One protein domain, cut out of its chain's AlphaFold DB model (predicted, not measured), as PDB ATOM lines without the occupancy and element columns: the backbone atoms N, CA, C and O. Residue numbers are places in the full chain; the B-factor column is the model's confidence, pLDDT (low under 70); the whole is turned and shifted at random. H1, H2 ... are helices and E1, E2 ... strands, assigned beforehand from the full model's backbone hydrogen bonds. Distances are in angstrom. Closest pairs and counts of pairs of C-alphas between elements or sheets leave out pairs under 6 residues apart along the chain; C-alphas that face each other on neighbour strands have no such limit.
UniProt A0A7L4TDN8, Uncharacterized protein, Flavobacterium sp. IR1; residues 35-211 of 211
ATOM      1  N   LYS A  35     101.476 148.087 166.240       82.94
ATOM      2  CA  LYS A  35     101.935 147.679 164.901       82.94
ATOM      3  C   LYS A  35     103.340 147.069 164.901       82.94
ATOM      4  O   LYS A  35     103.654 146.289 164.014       82.94
ATOM      5  N   GLU A  36     104.178 147.426 165.870       80.00
ATOM      6  CA  GLU A  36     105.573 146.973 165.960       80.00
ATOM      7  C   GLU A  36     105.709 145.549 166.514       80.00
ATOM      8  O   GLU A  36     106.686 144.865 166.214       80.00
ATOM      9  N   HIS A  37     104.736 145.096 167.309       83.62
ATOM     10  CA  HIS A  37     104.790 143.794 167.982       83.62
ATOM     11  C   HIS A  37     103.614 142.883 167.631       83.62
ATOM     12  O   HIS A  37     103.534 141.766 168.137       83.62
ATOM     13  N   GLN A  38     102.688 143.336 166.787       88.25
ATOM     14  CA  GLN A  38     101.567 142.527 166.337       88.25
ATOM     15  C   GLN A  38     102.057 141.282 165.605       88.25
ATOM     16  O   GLN A  38     102.862 141.373 164.686       88.25
ATOM     17  N   LEU A  39     101.524 140.121 165.982       92.94
ATOM     18  CA  LEU A  39     101.808 138.875 165.285       92.94
ATOM     19  C   LEU A  39     101.295 138.943 163.838       92.94
ATOM     20  O   LEU A  39     100.087 139.021 163.606       92.94
ATOM     21  N   GLN A  40     102.211 138.844 162.881       93.75
ATOM     22  CA  GLN A  40     101.929 138.791 161.451       93.75
ATOM     23  C   GLN A  40     102.875 137.814 160.741       93.75
ATOM     24  O   GLN A  40     103.830 137.287 161.315       93.75
ATOM     25  N   LEU A  41     102.593 137.535 159.468       92.94
ATOM     26  CA  LEU A  41     103.501 136.748 158.643       92.94
ATOM     27  C   LEU A  41     104.846 137.480 158.525       92.94
ATOM     28  O   LEU A  41     104.886 138.675 158.245       92.94
ATOM     29  N   GLY A  42     105.948 136.761 158.729       93.31
ATOM     30  CA  GLY A  42     107.296 137.316 158.671       93.31
ATOM     31  C   GLY A  42     107.821 137.893 159.987       93.31
ATOM     32  O   GLY A  42     109.041 138.083 160.057       93.31
ATOM     33  N   SER A  43     106.966 138.087 161.004       95.44
ATOM     34  CA  SER A  43     107.370 138.539 162.343       95.44
ATOM     35  C   SER A  43     108.446 137.643 162.944       95.44
ATOM     36  O   SER A  43     108.506 136.440 162.682       95.44
ATOM     37  N   PHE A  44     109.245 138.219 163.830       96.56
ATOM     38  CA  PHE A  44     110.207 137.510 164.651       96.56
ATOM     39  C   PHE A  44     109.682 137.333 166.072       96.56
ATOM     40  O   PHE A  44     109.304 138.307 166.716       96.56
ATOM     41  N   ILE A  45     109.690 136.100 166.577       96.38
ATOM     42  CA  ILE A  45     109.303 135.774 167.952       96.38
ATOM     43  C   ILE A  45     110.555 135.425 168.747       96.38
ATOM     44  O   ILE A  45     111.285 134.493 168.414       96.38
ATOM     45  N   PHE A  46     110.783 136.162 169.823       95.62
ATOM     46  CA  PHE A  46     111.867 135.943 170.767       95.62
ATOM     47  C   PHE A  46     111.328 135.164 171.965       95.62
ATOM     48  O   PHE A  46     110.380 135.601 172.621       95.62
ATOM     49  N   SER A  47     111.928 134.012 172.255       94.19
ATOM     50  CA  SER A  47     111.531 133.147 173.366       94.19
ATOM     51  C   SER A  47     112.727 132.800 174.242       94.19
ATOM     52  O   SER A  47     113.837 132.553 173.761       94.19
ATOM     53  N   LYS A  48     112.477 132.774 175.550       90.75
ATOM     54  CA  LYS A  48     113.440 132.361 176.563       90.75
ATOM     55  C   LYS A  48     112.890 131.129 177.271       90.75
ATOM     56  O   LYS A  48     111.897 131.229 177.983       90.75
ATOM     57  N   GLN A  49     113.574 130.008 177.096       88.50
ATOM     58  CA  GLN A  49     113.147 128.696 177.573       88.50
ATOM     59  C   GLN A  49     114.090 128.204 178.662       88.50
ATOM     60  O   GLN A  49     115.281 128.528 178.653       88.50
ATOM     61  N   ARG A  50     113.578 127.424 179.612       81.56
ATOM     62  CA  ARG A  50     114.398 126.847 180.683       81.56
ATOM     63  C   ARG A  50     114.609 125.363 180.403       81.56
ATOM     64  O   ARG A  50     113.679 124.579 180.524       81.56
ATOM     65  N   GLY A  51     115.832 124.992 180.043       73.75
ATOM     66  CA  GLY A  51     116.199 123.619 179.698       73.75
ATOM     67  C   GLY A  51     117.099 122.976 180.748       73.75
ATOM     68  O   GLY A  51     117.784 123.672 181.499       73.75
ATOM     69  N   SER A  52     117.108 121.644 180.794       68.94
ATOM     70  CA  SER A  52     118.188 120.903 181.455       68.94
ATOM     71  C   SER A  52     119.447 120.993 180.595       68.94
ATOM     72  O   SER A  52     119.367 120.900 179.372       68.94
ATOM     73  N   ASN A  53     120.605 121.136 181.233       68.56
ATOM     74  CA  ASN A  53     121.904 121.086 180.562       68.56
ATOM     75  C   ASN A  53     122.556 119.689 180.624       68.56
ATOM     76  O   ASN A  53     123.772 119.572 180.508       68.56
ATOM     77  N   GLY A  54     121.772 118.633 180.876       61.78
ATOM     78  CA  GLY A  54     122.288 117.275 181.088       61.78
ATOM     79  C   GLY A  54     122.831 117.018 182.502       61.78
ATOM     80  O   GLY A  54     123.309 115.924 182.782       61.78
ATOM     81  N   SER A  55     122.727 118.001 183.403       67.56
ATOM     82  CA  SER A  55     123.003 117.890 184.840       67.56
ATOM     83  C   SER A  55     121.762 118.296 185.658       67.56
ATOM     84  O   SER A  55     120.711 118.627 185.106       67.56
ATOM     85  N   GLN A  56     121.870 118.303 186.991       69.88
ATOM     86  CA  GLN A  56     120.817 118.787 187.899       69.88
ATOM     87  C   GLN A  56     120.596 120.313 187.824       69.88
ATOM     88  O   GLN A  56     119.714 120.854 188.491       69.88
ATOM     89  N   SER A  57     121.388 121.028 187.022       72.12
ATOM     90  CA  SER A  57     121.234 122.460 186.781       72.12
ATOM     91  C   SER A  57     120.330 122.755 185.582       72.12
ATOM     92  O   SER A  57     120.319 122.047 184.578       72.12
ATOM     93  N   TYR A  58     119.603 123.864 185.679       78.50
ATOM     94  CA  TYR A  58     118.830 124.413 184.571       78.50
ATOM     95  C   TYR A  58     119.571 125.586 183.943       78.50
ATOM     96  O   TYR A  58     120.092 126.443 184.658       78.50
ATOM     97  N   GLU A  59     119.520 125.674 182.623       82.44
ATOM     98  CA  GLU A  59     120.045 126.796 181.855       82.44
ATOM     99  C   GLU A  59     118.929 127.512 181.091       82.44
ATOM    100  O   GLU A  59     117.868 126.952 180.805       82.44
ATOM    101  N   ASN A  60     119.166 128.782 180.772       86.69
ATOM    102  CA  ASN A  60     118.283 129.523 179.882       86.69
ATOM    103  C   ASN A  60     118.741 129.307 178.441       86.69
ATOM    104  O   ASN A  60     119.869 129.662 178.103       86.69
ATOM    105  N   ARG A  61     117.840 128.810 177.599       88.81
ATOM    106  CA  ARG A  61     118.011 128.699 176.153       88.81
ATOM    107  C   ARG A  61     117.255 129.828 175.470       88.81
ATOM    108  O   ARG A  61     116.120 130.139 175.832       88.81
ATOM    109  N   TYR A  62     117.902 130.469 174.507       90.44
ATOM    110  CA  TYR A  62     117.365 131.639 173.823       90.44
ATOM    111  C   TYR A  62     117.055 131.292 172.376       90.44
ATOM    112  O   TYR A  62     117.948 130.881 171.638       90.44
ATOM    113  N   PHE A  63     115.809 131.488 171.964       93.19
ATOM    114  CA  PHE A  63     115.352 131.171 170.620       93.19
ATOM    115  C   PHE A  63     114.817 132.409 169.926       93.19
ATOM    116  O   PHE A  63     114.128 133.239 170.522       93.19
ATOM    117  N   VAL A  64     115.125 132.499 168.640       95.25
ATOM    118  CA  VAL A  64     114.554 133.490 167.740       95.25
ATOM    119  C   VAL A  64     113.885 132.719 166.622       95.25
ATOM    120  O   VAL A  64     114.523 131.915 165.948       95.25
ATOM    121  N   PHE A  65     112.596 132.943 166.446       95.88
ATOM    122  CA  PHE A  65     111.796 132.311 165.411       95.88
ATOM    123  C   PHE A  65     111.353 133.349 164.399       95.88
ATOM    124  O   PHE A  65     111.123 134.497 164.764       95.88
ATOM    125  N   LYS A  66     111.171 132.939 163.150       96.25
ATOM    126  CA  LYS A  66     110.450 133.692 162.132       96.25
ATOM    127  C   LYS A  66     109.103 133.025 161.877       96.25
ATOM    128  O   LYS A  66     109.045 131.805 161.732       96.25
ATOM    129  N   VAL A  67     108.035 133.812 161.806       95.75
ATOM    130  CA  VAL A  67     106.700 133.343 161.427       95.75
ATOM    131  C   VAL A  67     106.675 133.106 159.922       95.75
ATOM    132  O   VAL A  67     106.808 134.052 159.143       95.75
ATOM    133  N   THR A  68     106.529 131.851 159.505       94.19
ATOM    134  CA  THR A  68     106.589 131.453 158.088       94.19
ATOM    135  C   THR A  68     105.227 131.133 157.489       94.19
ATOM    136  O   THR A  68     105.085 131.193 156.269       94.19
ATOM    137  N   GLU A  69     104.226 130.854 158.324       94.12
ATOM    138  CA  GLU A  69     102.842 130.602 157.919       94.12
ATOM    139  C   GLU A  69     101.885 130.924 159.078       94.12
ATOM    140  O   GLU A  69     102.207 130.701 160.249       94.12
ATOM    141  N   ILE A  70     100.705 131.453 158.744       93.44
ATOM    142  CA  ILE A  70      99.576 131.626 159.666       93.44
ATOM    143  C   ILE A  70      98.332 131.058 158.983       93.44
ATOM    144  O   ILE A  70      97.855 131.632 158.006       93.44
ATOM    145  N   ASN A  71      97.783 129.970 159.523       92.50
ATOM    146  CA  ASN A  71      96.572 129.322 159.033       92.50
ATOM    147  C   ASN A  71      95.584 129.102 160.190       92.50
ATOM    148  O   ASN A  71      95.733 128.185 160.994       92.50
ATOM    149  N   GLY A  72      94.587 129.980 160.323       92.38
ATOM    150  CA  GLY A  72      93.669 129.945 161.465       92.38
ATOM    151  C   GLY A  72      94.411 130.115 162.797       92.38
ATOM    152  O   GLY A  72      95.057 131.145 163.015       92.38
ATOM    153  N   ASP A  73      94.308 129.115 163.678       95.25
ATOM    154  CA  ASP A  73      95.054 129.068 164.944       95.25
ATOM    155  C   ASP A  73      96.458 128.447 164.818       95.25
ATOM    156  O   ASP A  73      97.219 128.452 165.780       95.25
ATOM    157  N   PHE A  74      96.833 127.932 163.647       95.00
ATOM    158  CA  PHE A  74      98.138 127.324 163.410       95.00
ATOM    159  C   PHE A  74      99.148 128.384 162.956       95.00
ATOM    160  O   PHE A  74      99.028 128.968 161.878       95.00
ATOM    161  N   VAL A  75     100.160 128.643 163.784       95.75
ATOM    162  CA  VAL A  75     101.283 129.536 163.471       95.75
ATOM    163  C   VAL A  75     102.528 128.693 163.307       95.75
ATOM    164  O   VAL A  75     103.051 128.165 164.290       95.75
ATOM    165  N   ARG A  76     103.021 128.574 162.077       95.19
ATOM    166  CA  ARG A  76     104.263 127.855 161.817       95.19
ATOM    167  C   ARG A  76     105.452 128.777 162.007       95.19
ATOM    168  O   ARG A  76     105.501 129.888 161.468       95.19
ATOM    169  N   LEU A  77     106.419 128.288 162.764       95.25
ATOM    170  CA  LEU A  77     107.655 128.982 163.064       95.25
ATOM    171  C   LEU A  77     108.835 128.284 162.393       95.25
ATOM    172  O   LEU A  77     108.847 127.070 162.214       95.25
ATOM    173  N   SER A  78     109.854 129.063 162.051       94.06
ATOM    174  CA  SER A  78     111.160 128.558 161.635       94.06
ATOM    175  C   SER A  78     112.239 129.196 162.495       94.06
ATOM    176  O   SER A  78     112.205 130.401 162.748       94.06
ATOM    177  N   VAL A  79     113.178 128.398 162.995       93.12
ATOM    178  CA  VAL A  79     114.244 128.905 163.865       93.12
ATOM    179  C   VAL A  79     115.211 129.749 163.036       93.12
ATOM    180  O   VAL A  79     115.701 129.302 162.001       93.12
ATOM    181  N   VAL A  80     115.527 130.950 163.514       93.44
ATOM    182  CA  VAL A  80     116.593 131.785 162.957       93.44
ATOM    183  C   VAL A  80     117.930 131.291 163.496       93.44
ATOM    184  O   VAL A  80     118.178 131.315 164.702       93.44
ATOM    185  N   ARG A  81     118.808 130.857 162.594       89.25
ATOM    186  CA  ARG A  81     120.118 130.276 162.910       89.25
ATOM    187  C   ARG A  81     121.217 131.006 162.163       89.25
ATOM    188  O   ARG A  81     120.956 131.676 161.172       89.25
ATOM    189  N   GLN A  82     122.454 130.859 162.622       87.94
ATOM    190  CA  GLN A  82     123.630 131.359 161.916       87.94
ATOM    191  C   GLN A  82     124.430 130.175 161.379       87.94
ATOM    192  O   GLN A  82     124.769 129.280 162.152       87.94
ATOM    193  N   LEU A  83     124.755 130.164 160.083       86.12
ATOM    194  CA  LEU A  83     125.620 129.122 159.533       86.12
ATOM    195  C   LEU A  83     127.018 129.169 160.151       86.12
ATOM    196  O   LEU A  83     127.627 130.239 160.324       86.12
ATOM    197  N   SER A  84     127.552 127.978 160.406       79.56
ATOM    198  CA  SER A  84     128.932 127.797 160.835       79.56
ATOM    199  C   SER A  84     129.900 128.294 159.761       79.56
ATOM    200  O   SER A  84     129.651 128.199 158.556       79.56
ATOM    201  N   GLN A  85     131.015 128.868 160.210       71.56
ATOM    202  CA  GLN A  85     132.162 129.117 159.340       71.56
ATOM    203  C   GLN A  85     132.872 127.784 159.094       71.56
ATOM    204  O   GLN A  85     132.908 126.935 159.985       71.56
ATOM    205  N   ASN A  86     133.455 127.609 157.907       62.12
ATOM    206  CA  ASN A  86     134.258 126.425 157.610       62.12
ATOM    207  C   ASN A  86     135.296 126.190 158.719       62.12
ATOM    208  O   ASN A  86     136.027 127.108 159.088       62.12
ATOM    209  N   LYS A  87     135.348 124.953 159.230       56.16
ATOM    210  CA  LYS A  87     136.247 124.493 160.310       56.16
ATOM    211  C   LYS A  87     135.953 125.045 161.717       56.16
ATOM    212  O   LYS A  87     136.722 124.771 162.633       56.16
ATOM    213  N   VAL A  88     134.839 125.753 161.922       59.09
ATOM    214  CA  VAL A  88     134.358 126.174 163.248       59.09
ATOM    215  C   VAL A  88     132.989 125.550 163.487       59.09
ATOM    216  O   VAL A  88     131.975 126.076 163.033       59.09
ATOM    217  N   ILE A  89     132.947 124.422 164.197       51.44
ATOM    218  CA  ILE A  89     131.686 123.799 164.610       51.44
ATOM    219  C   ILE A  89     131.078 124.682 165.706       51.44
ATOM    220  O   ILE A  89     131.549 124.669 166.843       51.44
ATOM    221  N   LYS A  90     130.047 125.472 165.385       55.19
ATOM    222  CA  LYS A  90     129.165 126.015 166.423       55.19
ATOM    223  C   LYS A  90     128.166 124.924 166.815       55.19
ATOM    224  O   LYS A  90     127.617 124.246 165.954       55.19
ATOM    225  N   SER A  91     128.022 124.730 168.123       43.28
ATOM    226  CA  SER A  91     127.248 123.676 168.789       43.28
ATOM    227  C   SER A  91     125.849 123.468 168.199       43.28
ATOM    228  O   SER A  91     125.155 124.435 167.896       43.28
ATOM    229  N   GLY A  92     125.438 122.199 168.102       49.00
ATOM    230  CA  GLY A  92     124.189 121.720 167.492       49.00
ATOM    231  C   GLY A  92     122.890 122.023 168.245       49.00
ATOM    232  O   GLY A  92     121.880 121.384 167.968       49.00
ATOM    233  N   ASP A  93     122.892 122.986 169.166       54.91
ATOM    234  CA  ASP A  93     121.669 123.439 169.817       54.91
ATOM    235  C   ASP A  93     121.050 124.578 169.008       54.91
ATOM    236  O   ASP A  93     121.691 125.577 168.690       54.91
ATOM    237  N   PHE A  94     119.761 124.451 168.700       67.44
ATOM    238  CA  PHE A  94     118.982 125.461 167.980       67.44
ATOM    239  C   PHE A  94     118.860 126.808 168.728       67.44
ATOM    240  O   PHE A  94     118.284 127.755 168.192       67.44
ATOM    241  N   SER A  95     119.372 126.898 169.959       76.56
ATOM    242  CA  SER A  95     119.396 128.110 170.773       76.56
ATOM    243  C   SER A  95     120.668 128.933 170.577       76.56
ATOM    244  O   SER A  95     121.749 128.402 170.352       76.56
ATOM    245  N   THR A  96     120.554 130.247 170.745       83.75
ATOM    246  CA  THR A  96     121.676 131.189 170.679       83.75
ATOM    247  C   THR A  96     122.146 131.622 172.075       83.75
ATOM    248  O   THR A  96     121.506 131.334 173.089       83.75
ATOM    249  N   THR A  97     123.271 132.335 172.152       86.19
ATOM    250  CA  THR A  97     123.764 132.897 173.420       86.19
ATOM    251  C   THR A  97     122.912 134.090 173.860       86.19
ATOM    252  O   THR A  97     122.289 134.766 173.041       86.19
ATOM    253  N   SER A  98     122.917 134.411 175.160       89.06
ATOM    254  CA  SER A  98     122.225 135.601 175.691       89.06
ATOM    255  C   SER A  98     122.648 136.892 174.975       89.06
ATOM    256  O   SER A  98     121.817 137.765 174.726       89.06
ATOM    257  N   ASP A  99     123.933 137.031 174.651       88.44
ATOM    258  CA  ASP A  99     124.452 138.256 174.040       88.44
ATOM    259  C   ASP A  99     124.031 138.375 172.578       88.44
ATOM    260  O   ASP A  99     123.523 139.422 172.175       88.44
ATOM    261  N   ALA A 100     124.117 137.280 171.818       88.00
ATOM    262  CA  ALA A 100     123.601 137.236 170.455       88.00
ATOM    263  C   ALA A 100     122.079 137.463 170.421       88.00
ATOM    264  O   ALA A 100     121.591 138.216 169.585       88.00
ATOM    265  N   TYR A 101     121.327 136.904 171.372       92.12
ATOM    266  CA  TYR A 101     119.889 137.144 171.517       92.12
ATOM    267  C   TYR A 101     119.559 138.626 171.759       92.12
ATOM    268  O   TYR A 101     118.693 139.192 171.089       92.12
ATOM    269  N   LYS A 102     120.272 139.288 172.682       93.25
ATOM    270  CA  LYS A 102     120.107 140.728 172.949       93.25
ATOM    271  C   LYS A 102     120.491 141.585 171.747       93.25
ATOM    272  O   LYS A 102     119.843 142.603 171.508       93.25
ATOM    273  N   GLN A 103     121.538 141.203 171.021       92.12
ATOM    274  CA  GLN A 103     121.956 141.894 169.808       92.12
ATOM    275  C   GLN A 103     120.889 141.763 168.719       92.12
ATOM    276  O   GLN A 103     120.444 142.778 168.190       92.12
ATOM    277  N   LEU A 104     120.400 140.542 168.470       93.12
ATOM    278  CA  LEU A 104     119.340 140.277 167.502       93.12
ATOM    279  C   LEU A 104     118.086 141.097 167.806       93.12
ATOM    280  O   LEU A 104     117.570 141.737 166.901       93.12
ATOM    281  N   LYS A 105     117.646 141.208 169.065       94.06
ATOM    282  CA  LYS A 105     116.501 142.077 169.410       94.06
ATOM    283  C   LYS A 105     116.636 143.521 168.916       94.06
ATOM    284  O   LYS A 105     115.626 144.158 168.650       94.06
ATOM    285  N   LYS A 106     117.859 144.050 168.831       93.88
ATOM    286  CA  LYS A 106     118.119 145.429 168.397       93.88
ATOM    287  C   LYS A 106     118.276 145.561 166.886       93.88
ATOM    288  O   LYS A 106     118.029 146.635 166.357       93.88
ATOM    289  N   THR A 107     118.739 144.509 166.214       94.38
ATOM    290  CA  THR A 107     119.186 144.592 164.817       94.38
ATOM    291  C   THR A 107     118.397 143.707 163.859       94.38
ATOM    292  O   THR A 107     118.658 143.753 162.667       94.38
ATOM    293  N   ILE A 108     117.464 142.872 164.328       94.00
ATOM    294  CA  ILE A 108     116.827 141.852 163.476       94.00
ATOM    295  C   ILE A 108     116.030 142.433 162.304       94.00
ATOM    296  O   ILE A 108     115.914 141.777 161.275       94.00
ATOM    297  N   THR A 109     115.533 143.664 162.430       91.62
ATOM    298  CA  THR A 109     114.791 144.371 161.375       91.62
ATOM    299  C   THR A 109     115.689 144.917 160.265       91.62
ATOM    300  O   THR A 109     115.220 145.135 159.153       91.62
ATOM    301  N   THR A 110     116.980 145.122 160.540       92.50
ATOM    302  CA  THR A 110     117.974 145.601 159.562       92.50
ATOM    303  C   THR A 110     118.934 144.505 159.104       92.50
ATOM    304  O   THR A 110     119.648 144.672 158.117       92.50
ATOM    305  N   LEU A 111     118.957 143.375 159.807       92.50
ATOM    306  CA  LEU A 111     119.790 142.224 159.500       92.50
ATOM    307  C   LEU A 111     119.198 141.419 158.338       92.50
ATOM    308  O   LEU A 111     118.064 140.946 158.410       92.50
ATOM    309  N   THR A 112     119.993 141.166 157.299       93.38
ATOM    310  CA  THR A 112     119.626 140.201 156.256       93.38
ATOM    311  C   THR A 112     119.499 138.812 156.877       93.38
ATOM    312  O   THR A 112     120.482 138.278 157.380       93.38
ATOM    313  N   ILE A 113     118.317 138.197 156.844       94.06
ATOM    314  CA  ILE A 113     118.124 136.790 157.232       94.06
ATOM    315  C   ILE A 113     117.630 136.033 156.005       94.06
ATOM    316  O   ILE A 113     116.541 136.292 155.492       94.06
ATOM    317  N   THR A 114     118.452 135.105 155.529       94.88
ATOM    318  CA  THR A 114     118.255 134.448 154.237       94.88
ATOM    319  C   THR A 114     117.275 133.271 154.362       94.88
ATOM    320  O   THR A 114     117.525 132.377 155.170       94.88
ATOM    321  N   PRO A 115     116.166 133.227 153.599       94.25
ATOM    322  CA  PRO A 115     115.356 132.014 153.485       94.25
ATOM    323  C   PRO A 115     116.147 130.930 152.754       94.25
ATOM    324  O   PRO A 115     116.629 131.176 151.649       94.25
ATOM    325  N   ILE A 116     116.264 129.742 153.343       93.06
ATOM    326  CA  ILE A 116     116.935 128.594 152.721       93.06
ATOM    327  C   ILE A 116     115.994 127.399 152.759       93.06
ATOM    328  O   ILE A 116     115.392 127.119 153.793       93.06
ATOM    329  N   GLN A 117     115.865 126.675 151.650       91.88
ATOM    330  CA  GLN A 117     115.133 125.411 151.661       91.88
ATOM    331  C   GLN A 117     115.873 124.388 152.525       91.88
ATOM    332  O   GLN A 117     117.079 124.217 152.372       91.88
ATOM    333  N   SER A 118     115.157 123.677 153.400       86.44
ATOM    334  CA  SER A 118     115.768 122.714 154.333       86.44
ATOM    335  C   SER A 118     116.688 121.707 153.624       86.44
ATOM    336  O   SER A 118     117.815 121.484 154.054       86.44
ATOM    337  N   THR A 119     116.271 121.198 152.460       88.50
ATOM    338  CA  THR A 119     117.051 120.261 151.631       88.50
ATOM    339  C   THR A 119     118.402 120.821 151.184       88.50
ATOM    340  O   THR A 119     119.379 120.084 151.108       88.50
ATOM    341  N   ASP A 120     118.497 122.130 150.950       90.44
ATOM    342  CA  ASP A 120     119.738 122.766 150.505       90.44
ATOM    343  C   ASP A 120     120.803 122.837 151.604       90.44
ATOM    344  O   ASP A 120     121.989 122.914 151.292       90.44
ATOM    345  N   LEU A 121     120.416 122.781 152.885       87.31
ATOM    346  CA  LEU A 121     121.356 122.789 154.018       87.31
ATOM    347  C   LEU A 121     122.187 121.503 154.121       87.31
ATOM    348  O   LEU A 121     123.191 121.479 154.843       87.31
ATOM    349  N   TYR A 122     121.758 120.458 153.411       83.75
ATOM    350  CA  TYR A 122     122.395 119.145 153.345       83.75
ATOM    351  C   TYR A 122     123.079 118.890 151.991       83.75
ATOM    352  O   TYR A 122     123.562 117.789 151.751       83.75
ATOM    353  N   HIS A 123     123.118 119.888 151.102       82.44
ATOM    354  CA  HIS A 123     123.752 119.794 149.787       82.44
ATOM    355  C   HIS A 123     125.157 120.420 149.774       82.44
ATOM    356  O   HIS A 123     125.413 121.434 150.431       82.44
ATOM    357  N   GLY A 124     126.034 119.861 148.936       72.44
ATOM    358  CA  GLY A 124     127.404 120.331 148.712       72.44
ATOM    359  C   GLY A 124     128.453 119.639 149.586       72.44
ATOM    360  O   GLY A 124     128.133 118.821 150.444       72.44
ATOM    361  N   ASP A 125     129.719 119.982 149.353       66.69
ATOM    362  CA  ASP A 125     130.846 119.402 150.082       66.69
ATOM    363  C   ASP A 125     131.017 120.041 151.472       66.69
ATOM    364  O   ASP A 125     131.002 121.268 151.616       66.69
ATOM    365  N   GLY A 126     131.238 119.207 152.494       65.94
ATOM    366  CA  GLY A 126     131.531 119.621 153.871       65.94
ATOM    367  C   GLY A 126     130.423 119.299 154.888       65.94
ATOM    368  O   GLY A 126     129.430 118.659 154.551       65.94
ATOM    369  N   PRO A 127     130.591 119.700 156.164       68.75
ATOM    370  CA  PRO A 127     129.592 119.450 157.199       68.75
ATOM    371  C   PRO A 127     128.282 120.195 156.914       68.75
ATOM    372  O   PRO A 127     128.302 121.378 156.560       68.75
ATOM    373  N   SER A 128     127.143 119.540 157.154       73.50
ATOM    374  CA  SER A 128     125.820 120.174 157.094       73.50
ATOM    375  C   SER A 128     125.771 121.453 157.937       73.50
ATOM    376  O   SER A 128     126.436 121.544 158.972       73.50
ATOM    377  N   MET A 129     124.946 122.424 157.532       75.69
ATOM    378  CA  MET A 129     124.780 123.707 158.246       75.69
ATOM    379  C   MET A 129     126.058 124.574 158.314       75.69
ATOM    380  O   MET A 129     126.199 125.440 159.188       75.69
ATOM    381  N   THR A 130     126.978 124.381 157.366       82.88
ATOM    382  CA  THR A 130     128.183 125.203 157.172       82.88
ATOM    383  C   THR A 130     128.087 125.961 155.850       82.88
ATOM    384  O   THR A 130     127.512 125.465 154.884       82.88
ATOM    385  N   VAL A 131     128.644 127.173 155.787       83.00
ATOM    386  CA  VAL A 131     128.749 127.914 154.517       83.00
ATOM    387  C   VAL A 131     129.613 127.123 153.526       83.00
ATOM    388  O   VAL A 131     130.783 126.868 153.804       83.00
ATOM    389  N   ASN A 132     129.055 126.785 152.363       86.56
ATOM    390  CA  ASN A 132     129.738 126.051 151.294       86.56
ATOM    391  C   ASN A 132     129.502 126.712 149.914       86.56
ATOM    392  O   ASN A 132     128.627 127.579 149.796       86.56
ATOM    393  N   PRO A 133     130.262 126.340 148.863       89.62
ATOM    394  CA  PRO A 133     130.122 126.943 147.534       89.62
ATOM    395  C   PRO A 133     128.713 126.823 146.934       89.62
ATOM    396  O   PRO A 133     128.254 127.760 146.285       89.62
ATOM    397  N   TYR A 134     128.008 125.714 147.192       91.62
ATOM    398  CA  TYR A 134     126.632 125.511 146.727       91.62
ATOM    399  C   TYR A 134     125.678 126.555 147.326       91.62
ATOM    400  O   TYR A 134     124.980 127.257 146.591       91.62
ATOM    401  N   LEU A 135     125.703 126.725 148.651       90.69
ATOM    402  CA  LEU A 135     124.886 127.716 149.350       90.69
ATOM    403  C   LEU A 135     125.254 129.145 148.944       90.69
ATOM    404  O   LEU A 135     124.360 129.960 148.758       90.69
ATOM    405  N   LEU A 136     126.541 129.450 148.765       90.94
ATOM    406  CA  LEU A 136     126.988 130.776 148.325       90.94
ATOM    407  C   LEU A 136     126.519 131.112 146.906       90.94
ATOM    408  O   LEU A 136     126.143 132.250 146.640       90.94
ATOM    409  N   SER A 137     126.516 130.126 146.006       93.25
ATOM    410  CA  SER A 137     126.043 130.305 144.634       93.25
ATOM    411  C   SER A 137     124.526 130.500 144.573       93.25
ATOM    412  O   SER A 137     124.049 131.410 143.896       93.25
ATOM    413  N   LYS A 138     123.760 129.679 145.304       94.81
ATOM    414  CA  LYS A 138     122.288 129.705 145.280       94.81
ATOM    415  C   LYS A 138     121.690 130.829 146.134       94.81
ATOM    416  O   LYS A 138     120.654 131.388 145.782       94.81
ATOM    417  N   TYR A 139     122.346 131.178 147.239       94.12
ATOM    418  CA  TYR A 139     121.887 132.147 148.233       94.12
ATOM    419  C   TYR A 139     122.961 133.213 148.516       94.12
ATOM    420  O   TYR A 139     123.475 133.290 149.632       94.12
ATOM    421  N   PRO A 140     123.292 134.088 147.550       92.06
ATOM    422  CA  PRO A 140     124.420 135.015 147.679       92.06
ATOM    423  C   PRO A 140     124.305 135.956 148.886       92.06
ATOM    424  O   PRO A 140     125.301 136.241 149.538       92.06
ATOM    425  N   LYS A 141     123.084 136.355 149.269       91.62
ATOM    426  CA  LYS A 141     122.810 137.219 150.438       91.62
ATOM    427  C   LYS A 141     123.241 136.626 151.785       91.62
ATOM    428  O   LYS A 141     123.277 137.327 152.794       91.62
ATOM    429  N   ILE A 142     123.587 135.341 151.828       88.44
ATOM    430  CA  ILE A 142     124.074 134.696 153.045       88.44
ATOM    431  C   ILE A 142     125.429 135.245 153.499       88.44
ATOM    432  O   ILE A 142     125.757 135.138 154.682       88.44
ATOM    433  N   THR A 143     126.204 135.862 152.601       85.50
ATOM    434  CA  THR A 143     127.488 136.495 152.937       85.50
ATOM    435  C   THR A 143     127.331 137.711 153.838       85.50
ATOM    436  O   THR A 143     128.251 138.016 154.593       85.50
ATOM    437  N   ASP A 144     126.169 138.366 153.812       88.56
ATOM    438  CA  ASP A 144     125.929 139.607 154.552       88.56
ATOM    439  C   ASP A 144     125.915 139.369 156.069       88.56
ATOM    440  O   ASP A 144     126.402 140.185 156.849       88.56
ATOM    441  N   SER A 145     125.350 138.239 156.512       85.81
ATOM    442  CA  SER A 145     125.113 137.979 157.941       85.81
ATOM    443  C   SER A 145     125.286 136.518 158.375       85.81
ATOM    444  O   SER A 145     125.462 136.236 159.567       85.81
ATOM    445  N   ARG A 146     125.212 135.579 157.421       89.31
ATOM    446  CA  ARG A 146     125.079 134.123 157.613       89.31
ATOM    447  C   ARG A 146     123.843 133.671 158.382       89.31
ATOM    448  O   ARG A 146     123.709 132.476 158.649       89.31
ATOM    449  N   TYR A 147     122.957 134.592 158.753       92.12
ATOM    450  CA  TYR A 147     121.702 134.234 159.384       92.12
ATOM    451  C   TYR A 147     120.721 133.717 158.344       92.12
ATOM    452  O   TYR A 147     120.576 134.285 157.258       92.12
ATOM    453  N   TYR A 148     120.035 132.641 158.698       93.50
ATOM    454  CA  TYR A 148     119.046 131.995 157.859       93.50
ATOM    455  C   TYR A 148     117.865 131.496 158.683       93.50
ATOM    456  O   TYR A 148     117.944 131.374 159.906       93.50
ATOM    457  N   TYR A 149     116.775 131.199 157.990       93.44
ATOM    458  CA  TYR A 149     115.692 130.365 158.498       93.44
ATOM    459  C   TYR A 149     115.335 129.337 157.427       93.44
ATOM    460  O   TYR A 149     115.512 129.586 156.232       93.44
ATOM    461  N   GLU A 150     114.848 128.180 157.859       91.44
ATOM    462  CA  GLU A 150     114.346 127.156 156.946       91.44
ATOM    463  C   GLU A 150     113.010 127.634 156.369       91.44
ATOM    464  O   GLU A 150     112.038 127.811 157.111       91.44
ATOM    465  N   ASP A 151     112.984 127.922 155.068       89.44
ATOM    466  CA  ASP A 151     111.792 128.402 154.373       89.44
ATOM    467  C   ASP A 151     110.941 127.239 153.863       89.44
ATOM    468  O   ASP A 151     111.431 126.145 153.573       89.44
ATOM    469  N   ILE A 152     109.646 127.508 153.731       82.56
ATOM    470  CA  ILE A 152     108.669 126.561 153.206       82.56
ATOM    471  C   ILE A 152     108.166 127.053 151.842       82.56
ATOM    472  O   ILE A 152     107.712 128.194 151.728       82.56
ATOM    473  N   PRO A 153     108.219 126.213 150.794       72.88
ATOM    474  CA  PRO A 153     107.893 126.643 149.435       72.88
ATOM    475  C   PRO A 153     106.407 126.990 149.248       72.88
ATOM    476  O   PRO A 153     106.070 127.777 148.369       72.88
ATOM    477  N   GLN A 154     105.509 126.440 150.074       76.81
ATOM    478  CA  GLN A 154     104.060 126.641 149.971       76.81
ATOM    479  C   GLN A 154     103.478 127.154 151.295       76.81
ATOM    480  O   GLN A 154     103.056 126.369 152.140       76.81
ATOM    481  N   LYS A 155     103.450 128.482 151.463       72.75
ATOM    482  CA  LYS A 155     103.026 129.166 152.706       72.75
ATOM    483  C   LYS A 155     101.511 129.205 152.932       72.75
ATOM    484  O   LYS A 155     101.078 129.525 154.028       72.75
ATOM    485  N   ASN A 156     100.720 128.885 151.906       76.88
ATOM    486  CA  ASN A 156      99.251 128.940 151.931       76.88
ATOM    487  C   ASN A 156      98.606 127.561 151.729       76.88
ATOM    488  O   ASN A 156      97.456 127.470 151.299       76.88
ATOM    489  N   ARG A 157      99.355 126.477 151.954       81.25
ATOM    490  CA  ARG A 157      98.802 125.131 151.802       81.25
ATOM    491  C   ARG A 157      97.772 124.850 152.907       81.25
ATOM    492  O   ARG A 157      97.950 125.330 154.030       81.25
ATOM    493  N   PRO A 158      96.704 124.087 152.617       86.31
ATOM    494  CA  PRO A 158      95.805 123.630 153.665       86.31
ATOM    495  C   PRO A 158      96.571 122.776 154.681       86.31
ATOM    496  O   PRO A 158      97.569 122.132 154.342       86.31
ATOM    497  N   VAL A 159      96.096 122.777 155.929       88.75
ATOM    498  CA  VAL A 159      96.612 121.868 156.957       88.75
ATOM    499  C   VAL A 159      96.384 120.431 156.471       88.75
ATOM    500  O   VAL A 159      95.255 120.119 156.079       88.75
ATOM    501  N   PRO A 160      97.417 119.569 156.446       89.94
ATOM    502  CA  PRO A 160      97.258 118.187 156.013       89.94
ATOM    503  C   PRO A 160      96.251 117.430 156.879       89.94
ATOM    504  O   PRO A 160      96.174 117.652 158.086       89.94
ATOM    505  N   THR A 161      95.502 116.521 156.261       88.75
ATOM    506  CA  THR A 161      94.554 115.636 156.954       88.75
ATOM    507  C   THR A 161      95.101 114.227 157.160       88.75
ATOM    508  O   THR A 161      94.642 113.534 158.062       88.75
ATOM    509  N   ASP A 162      96.075 113.801 156.349       91.75
ATOM    510  CA  ASP A 162      96.806 112.552 156.568       91.75
ATOM    511  C   ASP A 162      97.667 112.647 157.836       91.75
ATOM    512  O   ASP A 162      98.325 113.659 158.072       91.75
ATOM    513  N   ILE A 163      97.676 111.590 158.650       88.44
ATOM    514  CA  ILE A 163      98.317 111.583 159.973       88.44
ATOM    515  C   ILE A 163      99.837 111.767 159.874       88.44
ATOM    516  O   ILE A 163     100.420 112.472 160.705       88.44
ATOM    517  N   ALA A 164     100.493 111.154 158.883       87.81
ATOM    518  CA  ALA A 164     101.943 111.247 158.735       87.81
ATOM    519  C   ALA A 164     102.351 112.671 158.333       87.81
ATOM    520  O   ALA A 164     103.226 113.277 158.964       87.81
ATOM    521  N   ASP A 165     101.652 113.243 157.353       89.00
ATOM    522  CA  ASP A 165     101.887 114.617 156.907       89.00
ATOM    523  C   ASP A 165     101.503 115.651 157.971       89.00
ATOM    524  O   ASP A 165     102.186 116.669 158.129       89.00
ATOM    525  N   LEU A 166     100.437 115.394 158.734       90.69
ATOM    526  CA  LEU A 166      99.993 116.237 159.840       90.69
ATOM    527  C   LEU A 166     101.021 116.240 160.972       90.69
ATOM    528  O   LEU A 166     101.391 117.306 161.459       90.69
ATOM    529  N   SER A 167     101.545 115.073 161.354       89.19
ATOM    530  CA  SER A 167     102.613 114.972 162.354       89.19
ATOM    531  C   SER A 167     103.837 115.799 161.949       89.19
ATOM    532  O   SER A 167     104.344 116.603 162.737       89.19
ATOM    533  N   TYR A 168     104.263 115.686 160.686       88.12
ATOM    534  CA  TYR A 168     105.373 116.477 160.162       88.12
ATOM    535  C   TYR A 168     105.055 117.979 160.130       88.12
ATOM    536  O   TYR A 168     105.886 118.806 160.524       88.12
ATOM    537  N   TYR A 169     103.844 118.342 159.699       89.94
ATOM    538  CA  TYR A 169     103.370 119.722 159.675       89.94
ATOM    539  C   TYR A 169     103.456 120.368 161.061       89.94
ATOM    540  O   TYR A 169     103.975 121.477 161.169       89.94
ATOM    541  N   LEU A 170     103.034 119.660 162.114       92.69
ATOM    542  CA  LEU A 170     102.939 120.186 163.478       92.69
ATOM    543  C   LEU A 170     104.285 120.382 164.200       92.69
ATOM    544  O   LEU A 170     104.320 121.065 165.222       92.69
ATOM    545  N   SER A 171     105.399 119.870 163.662       85.81
ATOM    546  CA  SER A 171     106.730 119.881 164.305       85.81
ATOM    547  C   SER A 171     107.249 121.258 164.764       85.81
ATOM    548  O   SER A 171     108.095 121.317 165.655       85.81
ATOM    549  N   LEU A 172     106.730 122.362 164.213       88.75
ATOM    550  CA  LEU A 172     107.004 123.740 164.653       88.75
ATOM    551  C   LEU A 172     105.762 124.638 164.536       88.75
ATOM    552  O   LEU A 172     105.849 125.799 164.123       88.75
ATOM    553  N   VAL A 173     104.590 124.092 164.851       95.44
ATOM    554  CA  VAL A 173     103.324 124.822 164.767       95.44
ATOM    555  C   VAL A 173     102.784 125.098 166.161       95.44
ATOM    556  O   VAL A 173     102.689 124.208 167.001       95.44
ATOM    557  N   TYR A 174     102.419 126.352 166.403       97.44
ATOM    558  CA  TYR A 174     102.007 126.864 167.705       97.44
ATOM    559  C   TYR A 174     100.639 127.533 167.618       97.44
ATOM    560  O   TYR A 174     100.229 127.979 166.546       97.44
ATOM    561  N   SER A 175      99.942 127.626 168.748       97.62
ATOM    562  CA  SER A 175      98.644 128.302 168.814       97.62
ATOM    563  C   SER A 175      98.769 129.817 168.677       97.62
ATOM    564  O   SER A 175      99.388 130.487 169.508       97.62
ATOM    565  N   LYS A 176      98.106 130.375 167.660       96.75
ATOM    566  CA  LYS A 176      97.956 131.821 167.459       96.75
ATOM    567  C   LYS A 176      97.291 132.476 168.663       96.75
ATOM    568  O   LYS A 176      97.744 133.522 169.128       96.75
ATOM    569  N   LYS A 177      96.215 131.870 169.162       95.75
ATOM    570  CA  LYS A 177      95.444 132.352 170.302       95.75
ATOM    571  C   LYS A 177      96.320 132.470 171.538       95.75
ATOM    572  O   LYS A 177      96.326 133.516 172.175       95.75
ATOM    573  N   GLU A 178      97.108 131.445 171.850       95.88
ATOM    574  CA  GLU A 178      97.971 131.451 173.036       95.88
ATOM    575  C   GLU A 178      99.139 132.443 172.906       95.88
ATOM    576  O   GLU A 178      99.491 133.116 173.881       95.88
ATOM    577  N   ILE A 179      99.665 132.643 171.690       95.06
ATOM    578  CA  ILE A 179     100.635 133.708 171.407       95.06
ATOM    579  C   ILE A 179     100.012 135.081 171.700       95.06
ATOM    580  O   ILE A 179     100.569 135.866 172.466       95.06
ATOM    581  N   ILE A 180      98.844 135.376 171.128       92.50
ATOM    582  CA  ILE A 180      98.216 136.701 171.224       92.50
ATOM    583  C   ILE A 180      97.690 136.971 172.636       92.50
ATOM    584  O   ILE A 180      97.953 138.026 173.212       92.50
ATOM    585  N   GLU A 181      96.952 136.030 173.218       90.44
ATOM    586  CA  GLU A 181      96.229 136.250 174.471       90.44
ATOM    587  C   GLU A 181      97.111 136.086 175.707       90.44
ATOM    588  O   GLU A 181      96.874 136.764 176.716       90.44
ATOM    589  N   ARG A 182      98.109 135.193 175.648       90.44
ATOM    590  CA  ARG A 182      98.908 134.800 176.818       90.44
ATOM    591  C   ARG A 182     100.404 135.044 176.679       90.44
ATOM    592  O   ARG A 182     101.100 134.934 177.688       90.44
ATOM    593  N   GLY A 183     100.899 135.370 175.486       92.06
ATOM    594  CA  GLY A 183     102.335 135.508 175.242       92.06
ATOM    595  C   GLY A 183     103.064 134.187 175.432       92.06
ATOM    596  O   GLY A 183     104.148 134.150 176.013       92.06
ATOM    597  N   LYS A 184     102.433 133.091 175.005       94.12
ATOM    598  CA  LYS A 184     102.947 131.735 175.172       94.12
ATOM    599  C   LYS A 184     103.125 131.049 173.828       94.12
ATOM    600  O   LYS A 184     102.245 131.098 172.976       94.12
ATOM    601  N   LEU A 185     104.244 130.350 173.677       95.31
ATOM    602  CA  LEU A 185     104.424 129.349 172.635       95.31
ATOM    603  C   LEU A 185     103.899 128.023 173.174       95.31
ATOM    604  O   LEU A 185     104.561 127.373 173.978       95.31
ATOM    605  N   ILE A 186     102.691 127.649 172.760       96.31
ATOM    606  CA  ILE A 186     102.114 126.333 173.053       96.31
ATOM    607  C   ILE A 186     102.040 125.558 171.739       96.31
ATOM    608  O   ILE A 186     101.325 126.011 170.838       96.31
ATOM    609  N   PRO A 187     102.794 124.454 171.594       96.12
ATOM    610  CA  PRO A 187     102.804 123.706 170.352       96.12
ATOM    611  C   PRO A 187     101.505 122.918 170.184       96.12
ATOM    612  O   PRO A 187     100.950 122.375 171.146       96.12
ATOM    613  N   TRP A 188     101.053 122.851 168.940       96.25
ATOM    614  CA  TRP A 188     100.096 121.853 168.497       96.25
ATOM    615  C   TRP A 188     100.816 120.514 168.323       96.25
ATOM    616  O   TRP A 188     101.969 120.471 167.898       96.25
ATOM    617  N   GLY A 189     100.145 119.412 168.632       94.06
ATOM    618  CA  GLY A 189     100.706 118.083 168.425       94.06
ATOM    619  C   GLY A 189      99.652 116.992 168.436       94.06
ATOM    620  O   GLY A 189      98.481 117.243 168.707       94.06
ATOM    621  N   LEU A 190     100.092 115.774 168.138       92.12
ATOM    622  CA  LEU A 190      99.282 114.563 168.237       92.12
ATOM    623  C   LEU A 190      99.688 113.806 169.505       92.12
ATOM    624  O   LEU A 190     100.880 113.683 169.799       92.12
ATOM    625  N   ASN A 191      98.716 113.298 170.255       83.06
ATOM    626  CA  ASN A 191      98.954 112.544 171.486       83.06
ATOM    627  C   ASN A 191      98.106 111.275 171.479       83.06
ATOM    628  O   ASN A 191      97.017 111.232 172.044       83.06
ATOM    629  N   ASN A 192      98.598 110.255 170.770       79.00
ATOM    630  CA  ASN A 192      97.891 108.989 170.548       79.00
ATOM    631  C   ASN A 192      96.458 109.159 169.991       79.00
ATOM    632  O   ASN A 192      95.629 108.265 170.132       79.00
ATOM    633  N   SER A 193      96.170 110.306 169.372       76.81
ATOM    634  CA  SER A 193      94.896 110.662 168.760       76.81
ATOM    635  C   SER A 193      95.139 111.206 167.354       76.81
ATOM    636  O   SER A 193      96.209 111.740 167.052       76.81
ATOM    637  N   GLU A 194      94.132 111.077 166.494       80.44
ATOM    638  CA  GLU A 194      94.155 111.611 165.124       80.44
ATOM    639  C   GLU A 194      93.845 113.116 165.083       80.44
ATOM    640  O   GLU A 194      93.996 113.771 164.055       80.44
ATOM    641  N   THR A 195      93.421 113.688 166.212       88.44
ATOM    642  CA  THR A 195      93.038 115.095 166.336       88.44
ATOM    643  C   THR A 195      94.147 115.904 167.007       88.44
ATOM    644  O   THR A 195      94.508 115.584 168.144       88.44
ATOM    645  N   PRO A 196      94.645 116.985 166.379       92.50
ATOM    646  CA  PRO A 196      95.607 117.881 167.009       92.50
ATOM    647  C   PRO A 196      95.095 118.448 168.330       92.50
ATOM    648  O   PRO A 196      93.957 118.910 168.425       92.50
ATOM    649  N   GLU A 197      95.966 118.483 169.331       94.56
ATOM    650  CA  GLU A 197      95.707 119.121 170.617       94.56
ATOM    651  C   GLU A 197      96.845 120.062 171.020       94.56
ATOM    652  O   GLU A 197      97.972 119.985 170.519       94.56
ATOM    653  N   LEU A 198      96.544 120.973 171.946       96.12
ATOM    654  CA  LEU A 198      97.545 121.852 172.534       96.12
ATOM    655  C   LEU A 198      98.351 121.102 173.588       96.12
ATOM    656  O   LEU A 198      97.843 120.737 174.650       96.12
ATOM    657  N   LEU A 199      99.653 120.975 173.351       94.50
ATOM    658  CA  LEU A 199     100.582 120.367 174.295       94.50
ATOM    659  C   LEU A 199     100.987 121.392 175.362       94.50
ATOM    660  O   LEU A 199     102.134 121.826 175.439       94.50
ATOM    661  N   THR A 200     100.038 121.791 176.211       92.88
ATOM    662  CA  THR A 200     100.210 122.843 177.239       92.88
ATOM    663  C   THR A 200     101.377 122.594 178.199       92.88
ATOM    664  O   THR A 200     101.989 123.543 178.689       92.88
ATOM    665  N   ARG A 201     101.746 121.325 178.414       89.94
ATOM    666  CA  ARG A 201     102.936 120.911 179.178       89.94
ATOM    667  C   ARG A 201     104.266 121.382 178.574       89.94
ATOM    668  O   ARG A 201     105.263 121.407 179.281       89.94
ATOM    669  N   LEU A 202     104.278 121.728 177.286       90.38
ATOM    670  CA  LEU A 202     105.424 122.253 176.537       90.38
ATOM    671  C   LEU A 202     105.320 123.777 176.338       90.38
ATOM    672  O   LEU A 202     105.877 124.319 175.389       90.38
ATOM    673  N   SER A 203     104.540 124.466 177.177       92.19
ATOM    674  CA  SER A 203     104.355 125.912 177.075       92.19
ATOM    675  C   SER A 203     105.637 126.668 177.407       92.19
ATOM    676  O   SER A 203     106.163 126.558 178.512       92.19
ATOM    677  N   GLU A 204     106.055 127.530 176.484       93.19
ATOM    678  CA  GLU A 204     107.221 128.397 176.640       93.19
ATOM    679  C   GLU A 204     106.828 129.878 176.642       93.19
ATOM    680  O   GLU A 204     105.834 130.284 176.035       93.19
ATOM    681  N   ASP A 205     107.597 130.708 177.351       91.94
ATOM    682  CA  ASP A 205     107.363 132.153 177.414       91.94
ATOM    683  C   ASP A 205     107.838 132.863 176.137       91.94
ATOM    684  O   ASP A 205     108.948 132.629 175.637       91.94
ATOM    685  N   ILE A 206     107.012 133.790 175.649       93.25
ATOM    686  CA  ILE A 206     107.414 134.785 174.657       93.25
ATOM    687  C   ILE A 206     107.904 136.020 175.393       93.25
ATOM    688  O   ILE A 206     107.252 136.564 176.282       93.25
ATOM    689  N   ASP A 207     109.088 136.457 175.004       91.88
ATOM    690  CA  ASP A 207     109.728 137.646 175.534       91.88
ATOM    691  C   ASP A 207     109.314 138.875 174.715       91.88
ATOM    692  O   ASP A 207     108.967 139.917 175.268       91.88
ATOM    693  N   LEU A 208     109.322 138.746 173.384       91.62
ATOM    694  CA  LEU A 208     109.031 139.842 172.463       91.62
ATOM    695  C   LEU A 208     108.625 139.321 171.081       91.62
ATOM    696  O   LEU A 208     109.114 138.283 170.640       91.62
ATOM    697  N   ILE A 209     107.791 140.085 170.379       94.06
ATOM    698  CA  ILE A 209     107.551 139.935 168.939       94.06
ATOM    699  C   ILE A 209     108.036 141.206 168.243       94.06
ATOM    700  O   ILE A 209     107.825 142.296 168.765       94.06
ATOM    701  N   ILE A 210     108.720 141.078 167.109       93.88
ATOM    702  CA  ILE A 210     109.227 142.202 166.311       93.88
ATOM    703  C   ILE A 210     108.803 142.010 164.858       93.88
ATOM    704  O   ILE A 210     108.941 140.908 164.327       93.88
ATOM    705  N   ASN A 211     108.321 143.078 164.229       91.81
ATOM    706  CA  ASN A 211     107.908 143.109 162.826       91.81
ATOM    707  C   ASN A 211     108.988 143.630 161.884       91.81
ATOM    708  O   ASN A 211     109.686 144.594 162.264       91.81
TER     709      ASN A 211
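What this domain is: This is residues 35 to 211 of the 211 residues of an uncharacterized protein of Flavobacterium sp. IR1 (UniProt A0A7L4TDN8). A strongly twisted sheet of five strands, curled like part of a barrel and left partly open, makes the main body, with H1 along its strands E2 and E1 and H6 beside it between E3 and E7. Next to E3 sits a smaller, looser part, the short parallel pair E4 and E5 with the small helices H2, H3 and H4, while H5 only grazes the sheet. The printed part has 177 residues, with six named helices and seven named strands in the order E1 E2 E3 H1 E4 H2 H3 H4 E5 H5 E6 H6 E7; the larger sheet runs E6 E3 E2 E1 E7 and is antiparallel. The class is mixed, helices and strands, with under half of the residues in named elements. The whole is compact, with a radius of gyration of the C-alphas of 16.7 A, and rounded, spanning 43 by 40 by 37 A.

How they stand to each other: In the larger sheet E1, residues 44 to 52, E2, residues 58 to 71, and E3, residues 74 to 79, form a meander, each strand the antiparallel neighbour of the one before. E1 and E2 are a hairpin, with N 49 and O 61 at 2.8 A, within hydrogen-bond range. E2 bends by 73 degrees at residue 68. E2 and E3 are also a hairpin, with N 66 and O 78 at 2.8 A. The edge strands are E7, residues 204 to 210, antiparallel to E1 with N 46 and O 208 at 2.8 A, and E6, residues 173 to 175, antiparallel to E3 with N 174 and O 75 at 2.9 A. Across the sheet the strands' lines turn by 93 degrees. H1, residues 98 to 107, makes two layers with the sheet, a helix on one face of it; its height over the sheet is 9.5 A, and it runs along the strands, over E2 and E1, at 17 degrees to E2 on the local plane. The closest C-alphas of H1 and E2 are those of Tyr 101 and Tyr 62, 6.5 A apart. H6, residues 176 to 182, is on the sheet at a height of 7.6 A but over none of its strands. H5, residues 163 to 170, only grazes the sheet with its residues 169 to 170. E4, residues 114 to 117, and E5, residues 147 to 151, are parallel neighbours, with N 116 and O 149 at 3.0 A. With H2, residues 118 to 122, H3, residues 133 to 138, and H4, residues 142 to 145, they form a strand-helix-strand unit, two parallel strands with helices between them in the chain. The closest C-alphas of E5 and E3 are those of Tyr 149 and Val 79, 5.7 A apart. H2 and H3 are close but not clearly touching, with the C-alphas of Asp 120 and Leu 135 closest at 7.2 A. H3 and H4 only just touch, with 3 pairs of C-alphas within 8 A, and touch only at the corner; the closest are those of Leu 136 and Ile 142, 6.8 A. In H3, H5 and H6 every O i to N i+4 pair is within hydrogen-bond range; H1 has 5 of 6, H2 has 0 of 1 but 2 of 2 O i to N i+3 pairs, and H4 is too short for an O i to N i+4 pair.

Where its parts are: E2 measures 34.2 A from first to last C-alpha, E1 24.9 A, E7 17.4 A, E3 16.2 A and H1 14.4 A. E1 begins at C-alpha 44 (110.207, 137.510, 164.651), H1 begins at C-alpha 98 (122.225, 135.601, 175.691), and E7 ends at C-alpha 210 (109.227, 142.202, 166.311).

The domain as a whole: The C-alphas farthest apart, of Asp 125 and Glu 181, are 45.6 A apart. The printed part has no cut. The long links are E3 to H1, E5 to H5 and H6 to E7. The mean pLDDT of the printed part is 86.9; residues 52 to 56, 86 to 94 and 125 to 127 are under 70.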